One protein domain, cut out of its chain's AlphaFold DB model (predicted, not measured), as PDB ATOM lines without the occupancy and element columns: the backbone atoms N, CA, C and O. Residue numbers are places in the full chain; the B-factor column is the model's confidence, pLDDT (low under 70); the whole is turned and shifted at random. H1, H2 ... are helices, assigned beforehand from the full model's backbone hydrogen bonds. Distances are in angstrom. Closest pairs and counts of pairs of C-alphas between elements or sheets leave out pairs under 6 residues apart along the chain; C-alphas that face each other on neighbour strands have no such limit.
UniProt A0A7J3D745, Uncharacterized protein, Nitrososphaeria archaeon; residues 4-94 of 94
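What this domain is: This is residues 4 to 94 of the 94 residues of an uncharacterized protein of Nitrososphaeria archaeon (UniProt A0A7J3D745). With little regular structure, a body mostly of loops holds the short helices H2, H3 and H4, while the longest helix, H1, forms an arm at one end, its residues 4 to 12 sticking out free. The printed part has 91 residues with four named helices, H1 to H4 in chain order, and no named strand. The class is all helix, with only 34 residues in named elements. The whole is compact, radius of gyration of the C-alphas 13.9 A, spanning 40 by 31 by 20 A.

Where its parts are: H1, residues 4 to 20, begins at C-alpha 4 (173.747, 166.425, 112.159) and is 24.4 A long from first to last C-alpha. H2 is residues 47 to 51, 6.2 A, and H3 residues 65 to 69, 5.9 A. H4, residues 86 to 92, 10.1 A, ends at C-alpha 92 (175.165, 156.569, 146.216).

How they stand to each other: H1 is apart from H2, H3 and H4. H3 and H4 touch, their closest C-alphas, of Val 66 and Ala 91, 5.9 A apart. H2 and H4 are close but not clearly touching; the closest C-alphas, of Glu 49 and Leu 90, are 7.1 A apart. In H1, H2, H3 and H4 every O i to N i+4 pair is within hydrogen-bond range.

The domain as a whole: The C-alphas farthest apart, of Lys 5 and Glu 73, are 41.8 A apart. The printed part has no cut; the links 21 to 46, 52 to 64 and 70 to 85 are long. The pLDDT is under 70 in residues 20 to 42.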
ATOM      1  N   ILE A   4     175.192 166.249 111.991       94.69
ATOM      2  CA  ILE A   4     173.747 166.425 112.159       94.69
ATOM      3  C   ILE A   4     173.059 165.076 111.975       94.69
ATOM      4  O   ILE A   4     172.198 164.700 112.775       94.69
ATOM      5  N   LYS A   5     173.493 164.304 110.973       95.81
ATOM      6  CA  LYS A   5     172.978 162.953 110.722       95.81
ATOM      7  C   LYS A   5     173.288 161.993 111.873       95.81
ATOM      8  O   LYS A   5     172.403 161.241 112.283       95.81
ATOM      9  N   ILE A   6     174.503 162.031 112.428       94.19
ATOM     10  CA  ILE A   6     174.883 161.188 113.577       94.19
ATOM     11  C   ILE A   6     174.020 161.529 114.795       94.19
ATOM     12  O   ILE A   6     173.373 160.644 115.357       94.19
ATOM     13  N   LYS A   7     173.944 162.811 115.169       93.75
ATOM     14  CA  LYS A   7     173.127 163.265 116.306       93.75
ATOM     15  C   LYS A   7     171.643 162.952 116.101       93.75
ATOM     16  O   LYS A   7     170.966 162.562 117.050       93.75
ATOM     17  N   GLY A   8     171.144 163.076 114.870       96.19
ATOM     18  CA  GLY A   8     169.781 162.697 114.500       96.19
ATOM     19  C   GLY A   8     169.496 161.215 114.747       96.19
ATOM     20  O   GLY A   8     168.493 160.879 115.377       96.19
ATOM     21  N   ASN A   9     170.409 160.332 114.334       92.06
ATOM     22  CA  ASN A   9     170.278 158.893 114.562       92.06
ATOM     23  C   ASN A   9     170.306 158.533 116.054       92.06
ATOM     24  O   ASN A   9     169.478 157.742 116.502       92.06
ATOM     25  N   VAL A  10     171.210 159.144 116.830       89.56
ATOM     26  CA  VAL A  10     171.278 158.943 118.289       89.56
ATOM     27  C   VAL A  10     169.952 159.343 118.939       89.56
ATOM     28  O   VAL A  10     169.332 158.522 119.610       89.56
ATOM     29  N   ARG A  11     169.453 160.558 118.672       90.81
ATOM     30  CA  ARG A  11     168.178 161.043 119.231       90.81
ATOM     31  C   ARG A  11     167.006 160.129 118.887       90.81
ATOM     32  O   ARG A  11     166.228 159.790 119.773       90.81
ATOM     33  N   LYS A  12     166.903 159.696 117.627       90.56
ATOM     34  CA  LYS A  12     165.828 158.803 117.171       90.56
ATOM     35  C   LYS A  12     165.828 157.473 117.931       90.56
ATOM     36  O   LYS A  12     164.765 156.979 118.296       90.56
ATOM     37  N   ASN A  13     167.005 156.906 118.187       86.00
ATOM     38  CA  ASN A  13     167.123 155.647 118.919       86.00
ATOM     39  C   ASN A  13     166.719 155.791 120.390       86.00
ATOM     40  O   ASN A  13     165.916 154.991 120.867       86.00
ATOM     41  N   TYR A  14     167.216 156.822 121.081       84.56
ATOM     42  CA  TYR A  14     166.850 157.079 122.479       84.56
ATOM     43  C   TYR A  14     165.360 157.420 122.637       84.56
ATOM     44  O   TYR A  14     164.723 156.912 123.555       84.56
ATOM     45  N   ALA A  15     164.776 158.193 121.712       87.12
ATOM     46  CA  ALA A  15     163.340 158.494 121.713       87.12
ATOM     47  C   ALA A  15     162.488 157.220 121.607       87.12
ATOM     48  O   ALA A  15     161.600 156.994 122.426       87.12
ATOM     49  N   ARG A  16     162.831 156.325 120.670       84.19
ATOM     50  CA  ARG A  16     162.145 155.033 120.508       84.19
ATOM     51  C   ARG A  16     162.171 154.195 121.790       84.19
ATOM     52  O   ARG A  16     161.196 153.514 122.090       84.19
ATOM     53  N   ILE A  17     163.288 154.201 122.513       77.94
ATOM     54  CA  ILE A  17     163.454 153.442 123.762       77.94
ATOM     55  C   ILE A  17     162.580 154.037 124.871       77.94
ATOM     56  O   ILE A  17     161.863 153.298 125.545       77.94
ATOM     57  N   ALA A  18     162.579 155.367 125.005       79.12
ATOM     58  CA  ALA A  18     161.774 156.076 125.996       79.12
ATOM     59  C   ALA A  18     160.261 155.868 125.793       79.12
ATOM     60  O   ALA A  18     159.536 155.645 126.759       79.12
ATOM     61  N   GLU A  19     159.784 155.890 124.544       82.25
ATOM     62  CA  GLU A  19     158.361 155.711 124.217       82.25
ATOM     63  C   GLU A  19     157.869 154.275 124.446       82.25
ATOM     64  O   GLU A  19     156.762 154.068 124.940       82.25
ATOM     65  N   ASN A  20     158.685 153.271 124.113       69.19
ATOM     66  CA  ASN A  20     158.253 151.869 124.131       69.19
ATOM     67  C   ASN A  20     158.451 151.165 125.484       69.19
ATOM     68  O   ASN A  20     158.180 149.967 125.572       69.19
ATOM     69  N   LYS A  21     158.945 151.862 126.526       60.03
ATOM     70  CA  LYS A  21     159.336 151.279 127.836       60.03
ATOM     71  C   LYS A  21     160.186 150.000 127.709       60.03
ATOM     72  O   LYS A  21     160.185 149.143 128.589       60.03
ATOM     73  N   GLY A  22     160.875 149.844 126.581       53.38
ATOM     74  CA  GLY A  22     161.625 148.649 126.231       53.38
ATOM     75  C   GLY A  22     163.102 148.875 126.496       53.38
ATOM     76  O   GLY A  22     163.635 149.920 126.139       53.38
ATOM     77  N   SER A  23     163.779 147.899 127.096       51.97
ATOM     78  CA  SER A  23     165.234 147.936 127.259       51.97
ATOM     79  C   SER A  23     165.938 148.020 125.891       51.97
ATOM     80  O   SER A  23     165.609 147.273 124.962       51.97
ATOM     81  N   CYS A  24     166.930 148.916 125.768       46.78
ATOM     82  CA  CYS A  24     167.796 149.083 124.581       46.78
ATOM     83  C   CYS A  24     168.496 147.780 124.160       46.78
ATOM     84  O   CYS A  24     168.897 147.608 123.004       46.78
ATOM     85  N   CYS A  25     168.610 146.832 125.086       45.28
ATOM     86  CA  CYS A  25     169.319 145.577 124.902       45.28
ATOM     87  C   CYS A  25     168.626 144.581 123.955       45.28
ATOM     88  O   CYS A  25     169.095 143.461 123.816       45.28
ATOM     89  N   SER A  26     167.558 144.986 123.263       44.31
ATOM     90  CA  SER A  26     166.815 144.138 122.327       44.31
ATOM     91  C   SER A  26     167.203 144.300 120.849       44.31
ATOM     92  O   SER A  26     166.863 143.425 120.059       44.31
ATOM     93  N   ILE A  27     167.878 145.386 120.425       39.69
ATOM     94  CA  ILE A  27     168.036 145.665 118.972       39.69
ATOM     95  C   ILE A  27     169.465 145.994 118.501       39.69
ATOM     96  O   ILE A  27     169.736 145.821 117.317       39.69
ATOM     97  N   SER A  28     170.407 146.433 119.349       38.59
ATOM     98  CA  SER A  28     171.771 146.708 118.834       38.59
ATOM     99  C   SER A  28     172.927 146.707 119.837       38.59
ATOM    100  O   SER A  28     174.069 146.649 119.390       38.59
ATOM    101  N   CYS A  29     172.690 146.786 121.149       39.66
ATOM    102  CA  CYS A  29     173.786 146.835 122.130       39.66
ATOM    103  C   CYS A  29     174.127 145.465 122.742       39.66
ATOM    104  O   CYS A  29     175.244 145.279 123.210       39.66
ATOM    105  N   CYS A  30     173.211 144.493 122.700       35.97
ATOM    106  CA  CYS A  30     173.413 143.122 123.177       35.97
ATOM    107  C   CYS A  30     172.535 142.179 122.328       35.97
ATOM    108  O   CYS A  30     171.319 142.252 122.451       35.97
ATOM    109  N   PRO A  31     173.080 141.299 121.469       34.62
ATOM    110  CA  PRO A  31     172.274 140.452 120.575       34.62
ATOM    111  C   PRO A  31     171.372 139.409 121.268       34.62
ATOM    112  O   PRO A  31     170.564 138.776 120.599       34.62
ATOM    113  N   GLU A  32     171.490 139.214 122.587       34.16
ATOM    114  CA  GLU A  32     170.825 138.124 123.329       34.16
ATOM    115  C   GLU A  32     170.046 138.583 124.574       34.16
ATOM    116  O   GLU A  32     169.545 137.757 125.334       34.16
ATOM    117  N   ALA A  33     169.936 139.885 124.834       38.38
ATOM    118  CA  ALA A  33     169.321 140.390 126.061       38.38
ATOM    119  C   ALA A  33     167.852 140.780 125.826       38.38
ATOM    120  O   ALA A  33     167.449 141.935 125.953       38.38
ATOM    121  N   ALA A  34     167.049 139.769 125.492       36.25
ATOM    122  CA  ALA A  34     165.589 139.847 125.510       36.25
ATOM    123  C   ALA A  34     165.001 139.712 126.931       36.25
ATOM    124  O   ALA A  34     163.784 139.776 127.090       36.25
ATOM    125  N   ASP A  35     165.841 139.532 127.956       38.59
ATOM    126  CA  ASP A  35     165.396 139.357 129.336       38.59
ATOM    127  C   ASP A  35     165.628 140.628 130.160       38.59
ATOM    128  O   ASP A  35     166.695 141.252 130.112       38.59
ATOM    129  N   LYS A  36     164.586 141.034 130.888       42.22
ATOM    130  CA  LYS A  36     164.565 142.239 131.724       42.22
ATOM    131  C   LYS A  36     165.724 142.158 132.730       42.22
ATOM    132  O   LYS A  36     165.869 141.163 133.425       42.22
ATOM    133  N   GLY A  37     166.592 143.168 132.763       42.75
ATOM    134  CA  GLY A  37     167.692 143.270 133.738       42.75
ATOM    135  C   GLY A  37     168.946 142.417 133.471       42.75
ATOM    136  O   GLY A  37     170.045 142.859 133.795       42.75
ATOM    137  N   LYS A  38     168.855 141.262 132.794       44.38
ATOM    138  CA  LYS A  38     170.004 140.330 132.650       44.38
ATOM    139  C   LYS A  38     171.110 140.769 131.686       44.38
ATOM    140  O   LYS A  38     172.175 140.156 131.645       44.38
ATOM    141  N   GLY A  39     170.894 141.833 130.913       50.19
ATOM    142  CA  GLY A  39     171.945 142.422 130.075       50.19
ATOM    143  C   GLY A  39     173.064 143.086 130.890       50.19
ATOM    144  O   GLY A  39     174.210 143.086 130.451       50.19
ATOM    145  N   CYS A  40     172.750 143.603 132.083       53.22
ATOM    146  CA  CYS A  40     173.680 144.396 132.890       53.22
ATOM    147  C   CYS A  40     174.739 143.544 133.609       53.22
ATOM    148  O   CYS A  40     175.865 144.006 133.759       53.22
ATOM    149  N   ASN A  41     174.461 142.279 133.947       56.59
ATOM    150  CA  ASN A  41     175.482 141.370 134.500       56.59
ATOM    151  C   ASN A  41     176.668 141.191 133.531       56.59
ATOM    152  O   ASN A  41     177.822 141.134 133.948       56.59
ATOM    153  N   LYS A  42     176.415 141.202 132.211       63.91
ATOM    154  CA  LYS A  42     177.480 141.176 131.188       63.91
ATOM    155  C   LYS A  42     178.306 142.475 131.144       63.91
ATOM    156  O   LYS A  42     179.384 142.475 130.559       63.91
ATOM    157  N   LEU A  43     177.820 143.561 131.750       70.19
ATOM    158  CA  LEU A  43     178.504 144.858 131.853       70.19
ATOM    159  C   LEU A  43     179.352 144.990 133.130       70.19
ATOM    160  O   LEU A  43     180.019 146.009 133.306       70.19
ATOM    161  N   GLY A  44     179.356 143.965 133.992       79.00
ATOM    162  CA  GLY A  44     180.187 143.907 135.195       79.00
ATOM    163  C   GLY A  44     179.539 144.475 136.459       79.00
ATOM    164  O   GLY A  44     180.267 144.808 137.390       79.00
ATOM    165  N   TYR A  45     178.213 144.621 136.502       84.50
ATOM    166  CA  TYR A  45     177.478 144.891 137.747       84.50
ATOM    167  C   TYR A  45     177.222 143.591 138.506       84.50
ATOM    168  O   TYR A  45     177.009 142.552 137.874       84.50
ATOM    169  N   ALA A  46     177.243 143.650 139.838       84.88
ATOM    170  CA  ALA A  46     176.853 142.510 140.660       84.88
ATOM    171  C   ALA A  46     175.329 142.311 140.603       84.88
ATOM    172  O   ALA A  46     174.572 143.274 140.465       84.88
ATOM    173  N   GLU A  47     174.866 141.067 140.704       83.88
ATOM    174  CA  GLU A  47     173.434 140.757 140.609       83.88
ATOM    175  C   GLU A  47     172.663 141.390 141.774       83.88
ATOM    176  O   GLU A  47     171.617 142.001 141.568       83.88
ATOM    177  N   GLU A  48     173.256 141.383 142.966       86.69
ATOM    178  CA  GLU A  48     172.693 141.967 144.184       86.69
ATOM    179  C   GLU A  48     172.523 143.491 144.074       86.69
ATOM    180  O   GLU A  48     171.560 144.067 144.583       86.69
ATOM    181  N   GLU A  49     173.444 144.162 143.373       86.44
ATOM    182  CA  GLU A  49     173.353 145.597 143.097       86.44
ATOM    183  C   GLU A  49     172.164 145.900 142.185       86.44
ATOM    184  O   GLU A  49     171.423 146.850 142.434       86.44
ATOM    185  N   LEU A  50     171.940 145.077 141.160       83.12
ATOM    186  CA  LEU A  50     170.823 145.252 140.235       83.12
ATOM    187  C   LEU A  50     169.473 144.940 140.883       83.12
ATOM    188  O   LEU A  50     168.501 145.644 140.615       83.12
ATOM    189  N   GLU A  51     169.410 143.924 141.742       85.81
ATOM    190  CA  GLU A  51     168.198 143.564 142.490       85.81
ATOM    191  C   GLU A  51     167.781 144.645 143.495       85.81
ATOM    192  O   GLU A  51     166.595 144.790 143.795       85.81
ATOM    193  N   SER A  52     168.738 145.434 143.993       85.75
ATOM    194  CA  SER A  52     168.461 146.552 144.901       85.75
ATOM    195  C   SER A  52     167.810 147.763 144.215       85.75
ATOM    196  O   SER A  52     167.274 148.648 144.890       85.75
ATOM    197  N   LEU A  53     167.845 147.820 142.879       85.19
ATOM    198  CA  LEU A  53     167.352 148.954 142.104       85.19
ATOM    199  C   LEU A  53     165.861 148.809 141.753       85.19
ATOM    200  O   LEU A  53     165.374 147.709 141.490       85.19
ATOM    201  N   PRO A  54     165.113 149.925 141.659       83.56
ATOM    202  CA  PRO A  54     163.753 149.901 141.128       83.56
ATOM    203  C   PRO A  54     163.711 149.391 139.681       83.56
ATOM    204  O   PRO A  54     164.553 149.770 138.868       83.56
ATOM    205  N   GLU A  55     162.654 148.662 139.302       77.69
ATOM    206  CA  GLU A  55     162.469 148.162 137.921       77.69
ATOM    207  C   GLU A  55     162.469 149.267 136.846       77.69
ATOM    208  O   GLU A  55     162.692 149.005 135.664       77.69
ATOM    209  N   SER A  56     162.196 150.517 137.235       77.31
ATOM    210  CA  SER A  56     162.237 151.675 136.339       77.31
ATOM    211  C   SER A  56     163.653 152.099 135.939       77.31
ATOM    212  O   SER A  56     163.800 152.925 135.036       77.31
ATOM    213  N   VAL A  57     164.688 151.585 136.610       81.12
ATOM    214  CA  VAL A  57     166.090 151.888 136.320       81.12
ATOM    215  C   VAL A  57     166.601 150.930 135.239       81.12
ATOM    216  O   VAL A  57     166.725 149.728 135.441       81.12
ATOM    217  N   LEU A  58     166.904 151.475 134.062       74.12
ATOM    218  CA  LEU A  58     167.381 150.769 132.878       74.12
ATOM    219  C   LEU A  58     168.753 151.308 132.452       74.12
ATOM    220  O   LEU A  58     168.925 152.511 132.272       74.12
ATOM    221  N   SER A  59     169.718 150.423 132.191       74.00
ATOM    222  CA  SER A  59     170.982 150.827 131.561       74.00
ATOM    223  C   SER A  59     170.938 150.631 130.049       74.00
ATOM    224  O   SER A  59     170.481 149.603 129.545       74.00
ATOM    225  N   LEU A  60     171.440 151.635 129.331       76.75
ATOM    226  CA  LEU A  60     171.732 151.577 127.896       76.75
ATOM    227  C   LEU A  60     173.241 151.754 127.636       76.75
ATOM    228  O   LEU A  60     173.645 152.018 126.502       76.75
ATOM    229  N   GLY A  61     174.047 151.673 128.699       75.81
ATOM    230  CA  GLY A  61     175.493 151.857 128.679       75.81
ATOM    231  C   GLY A  61     176.257 150.589 128.296       75.81
ATOM    232  O   GLY A  61     175.675 149.551 127.981       75.81
ATOM    233  N   CYS A  62     177.587 150.685 128.319       79.69
ATOM    234  CA  CYS A  62     178.497 149.620 127.884       79.69
ATOM    235  C   CYS A  62     179.534 149.189 128.940       79.69
ATOM    236  O   CYS A  62     180.529 148.561 128.584       79.69
ATOM    237  N   GLY A  63     179.312 149.471 130.228       80.38
ATOM    238  CA  GLY A  63     180.203 149.030 131.309       80.38
ATOM    239  C   GLY A  63     179.717 149.440 132.701       80.38
ATOM    240  O   GLY A  63     178.609 149.963 132.818       80.38
ATOM    241  N   ASN A  64     180.567 149.211 133.712       87.69
ATOM    242  CA  ASN A  64     180.369 149.571 135.123       87.69
ATOM    243  C   ASN A  64     181.395 150.643 135.575       87.69
ATOM    244  O   ASN A  64     182.489 150.296 136.035       87.69
ATOM    245  N   PRO A  65     181.088 151.948 135.423       88.56
ATOM    246  CA  PRO A  65     181.974 153.034 135.844       88.56
ATOM    247  C   PRO A  65     182.121 153.118 137.367       88.56
ATOM    248  O   PRO A  65     183.182 153.518 137.839       88.56
ATOM    249  N   VAL A  66     181.114 152.693 138.138       89.19
ATOM    250  CA  VAL A  66     181.168 152.695 139.609       89.19
ATOM    251  C   VAL A  66     182.253 151.743 140.118       89.19
ATOM    252  O   VAL A  66     183.034 152.110 140.995       89.19
ATOM    253  N   ALA A  67     182.355 150.541 139.540       87.19
ATOM    254  CA  ALA A  67     183.424 149.596 139.866       87.19
ATOM    255  C   ALA A  67     184.805 150.098 139.418       87.19
ATOM    256  O   ALA A  67     185.799 149.875 140.108       87.19
ATOM    257  N   LEU A  68     184.880 150.798 138.280       87.25
ATOM    258  CA  LEU A  68     186.143 151.318 137.751       87.25
ATOM    259  C   LEU A  68     186.675 152.513 138.559       87.25
ATOM    260  O   LEU A  68     187.887 152.665 138.710       87.25
ATOM    261  N   ALA A  69     185.783 153.362 139.070       88.19
ATOM    262  CA  ALA A  69     186.141 154.629 139.701       88.19
ATOM    263  C   ALA A  69     186.709 154.489 141.124       88.19
ATOM    264  O   ALA A  69     187.291 155.450 141.619       88.19
ATOM    265  N   SER A  70     186.596 153.315 141.767       89.31
ATOM    266  CA  SER A  70     187.072 153.083 143.148       89.31
ATOM    267  C   SER A  70     186.600 154.166 144.134       89.31
ATOM    268  O   SER A  70     187.393 154.667 144.935       89.31
ATOM    269  N   LEU A  71     185.317 154.535 144.019       92.44
ATOM    270  CA  LEU A  71     184.688 155.613 144.784       92.44
ATOM    271  C   LEU A  71     184.825 155.401 146.294       92.44
ATOM    272  O   LEU A  71     184.845 154.265 146.773       92.44
ATOM    273  N   ARG A  72     184.891 156.509 147.032       92.06
ATOM    274  CA  ARG A  72     184.958 156.528 148.497       92.06
ATOM    275  C   ARG A  72     183.815 157.336 149.088       92.06
ATOM    276  O   ARG A  72     183.357 158.310 148.489       92.06
ATOM    277  N   GLU A  73     183.437 156.985 150.313       93.00
ATOM    278  CA  GLU A  73     182.507 157.787 151.099       93.00
ATOM    279  C   GLU A  73     182.932 159.265 151.123       93.00
ATOM    280  O   GLU A  73     184.115 159.606 151.229       93.00
ATOM    281  N   SER A  74     181.939 160.153 151.087       93.75
ATOM    282  CA  SER A  74     182.103 161.616 151.064       93.75
ATOM    283  C   SER A  74     182.687 162.218 149.775       93.75
ATOM    284  O   SER A  74     182.872 163.436 149.717       93.75
ATOM    285  N   GLU A  75     182.944 161.435 148.723       94.94
ATOM    286  CA  GLU A  75     183.285 161.991 147.409       94.94
ATOM    287  C   GLU A  75     182.062 162.604 146.709       94.94
ATOM    288  O   GLU A  75     180.925 162.158 146.853       94.94
ATOM    289  N   THR A  76     182.296 163.655 145.918       95.12
ATOM    290  CA  THR A  76     181.264 164.234 145.046       95.12
ATOM    291  C   THR A  76     181.373 163.621 143.656       95.12
ATOM    292  O   THR A  76     182.417 163.731 143.014       95.12
ATOM    293  N   VAL A  77     180.284 163.021 143.175       95.06
ATOM    294  CA  VAL A  77     180.233 162.310 141.889       95.06
ATOM    295  C   VAL A  77     179.349 163.063 140.893       95.06
ATOM    296  O   VAL A  77     178.268 163.538 141.242       95.06
ATOM    297  N   LEU A  78     179.806 163.157 139.640       95.19
ATOM    298  CA  LEU A  78     179.038 163.680 138.509       95.19
ATOM    299  C   LEU A  78     178.907 162.600 137.433       95.19
ATOM    300  O   LEU A  78     179.901 162.192 136.837       95.19
ATOM    301  N   ASP A  79     177.673 162.197 137.152       93.62
ATOM    302  CA  ASP A  79     177.338 161.228 136.109       93.62
ATOM    303  C   ASP A  79     176.841 161.946 134.841       93.62
ATOM    304  O   ASP A  79     175.778 162.578 134.818       93.62
ATOM    305  N   LEU A  80     177.642 161.886 133.775       93.44
ATOM    306  CA  LEU A  80     177.343 162.529 132.499       93.44
ATOM    307  C   LEU A  80     176.636 161.553 131.560       93.44
ATOM    308  O   LEU A  80     177.266 160.736 130.893       93.44
ATOM    309  N   GLY A  81     175.320 161.724 131.439       88.75
ATOM    310  CA  GLY A  81     174.475 160.818 130.660       88.75
ATOM    311  C   GLY A  81     173.820 159.733 131.513       88.75
ATOM    312  O   GLY A  81     173.623 158.625 131.026       88.75
ATOM    313  N   SER A  82     173.426 160.082 132.738       88.75
ATOM    314  CA  SER A  82     172.894 159.166 133.755       88.75
ATOM    315  C   SER A  82     171.662 158.356 133.345       88.75
ATOM    316  O   SER A  82     171.351 157.334 133.957       88.75
ATOM    317  N   GLY A  83     170.932 158.778 132.307       87.12
ATOM    318  CA  GLY A  83     169.747 158.071 131.831       87.12
ATOM    319  C   GLY A  83     168.695 157.958 132.936       87.12
ATOM    320  O   GLY A  83     168.256 158.967 133.481       87.12
ATOM    321  N   SER A  84     168.287 156.734 133.278       84.81
ATOM    322  CA  SER A  84     167.382 156.480 134.410       84.81
ATOM    323  C   SER A  84     168.087 156.420 135.775       84.81
ATOM    324  O   SER A  84     167.435 156.118 136.770       84.81
ATOM    325  N   GLY A  85     169.403 156.646 135.828       89.50
ATOM    326  CA  GLY A  85     170.173 156.829 137.059       89.50
ATOM    327  C   GLY A  85     170.877 155.592 137.619       89.50
ATOM    328  O   GLY A  85     171.194 155.608 138.800       89.50
ATOM    329  N   LEU A  86     171.121 154.536 136.829       89.31
ATOM    330  CA  LEU A  86     171.734 153.293 137.336       89.31
ATOM    331  C   LEU A  86     173.068 153.554 138.052       89.31
ATOM    332  O   LEU A  86     173.210 153.211 139.223       89.31
ATOM    333  N   ASP A  87     174.001 154.228 137.383       90.75
ATOM    334  CA  ASP A  87     175.316 154.539 137.946       90.75
ATOM    335  C   ASP A  87     175.229 155.501 139.132       90.75
ATOM    336  O   ASP A  87     175.896 155.293 140.140       90.75
ATOM    337  N   CYS A  88     174.353 156.508 139.059       93.25
ATOM    338  CA  CYS A  88     174.087 157.417 140.175       93.25
ATOM    339  C   CYS A  88     173.622 156.680 141.438       93.25
ATOM    340  O   CYS A  88     174.136 156.940 142.526       93.25
ATOM    341  N   PHE A  89     172.645 155.776 141.312       92.50
ATOM    342  CA  PHE A  89     172.113 155.046 142.461       92.50
ATOM    343  C   PHE A  89     173.151 154.090 143.043       92.50
ATOM    344  O   PHE A  89     173.331 154.062 144.258       92.50
ATOM    345  N   LEU A  90     173.891 153.378 142.193       91.75
ATOM    346  CA  LEU A  90     174.955 152.491 142.658       91.75
ATOM    347  C   LEU A  90     176.123 153.258 143.288       91.75
ATOM    348  O   LEU A  90     176.665 152.817 144.297       91.75
ATOM    349  N   ALA A  91     176.475 154.431 142.756       93.62
ATOM    350  CA  ALA A  91     177.463 155.318 143.364       93.62
ATOM    351  C   ALA A  91     177.005 155.850 144.732       93.62
ATOM    352  O   ALA A  91     177.834 156.014 145.618       93.62
ATOM    353  N   SER A  92     175.701 156.085 144.931       92.06
ATOM    354  CA  SER A  92     175.165 156.569 146.216       92.06
ATOM    355  C   SER A  92     175.251 155.551 147.357       92.06
ATOM    356  O   SER A  92     175.148 155.931 148.520       92.06
ATOM    357  N   ALA A  93     175.435 154.271 147.027       87.75
ATOM    358  CA  ALA A  93     175.582 153.180 147.985       87.75
ATOM    359  C   ALA A  93     177.056 152.870 148.329       87.75
ATOM    360  O   ALA A  93     177.332 151.808 148.891       87.75
ATOM    361  N   ARG A  94     177.996 153.740 147.932       86.56
ATOM    362  CA  ARG A  94     179.439 153.604 148.190       86.56
ATOM    363  C   ARG A  94     179.903 154.361 149.425       86.56
ATOM    364  O   ARG A  94     179.263 155.375 149.778       86.56
TER     365      ARG A  94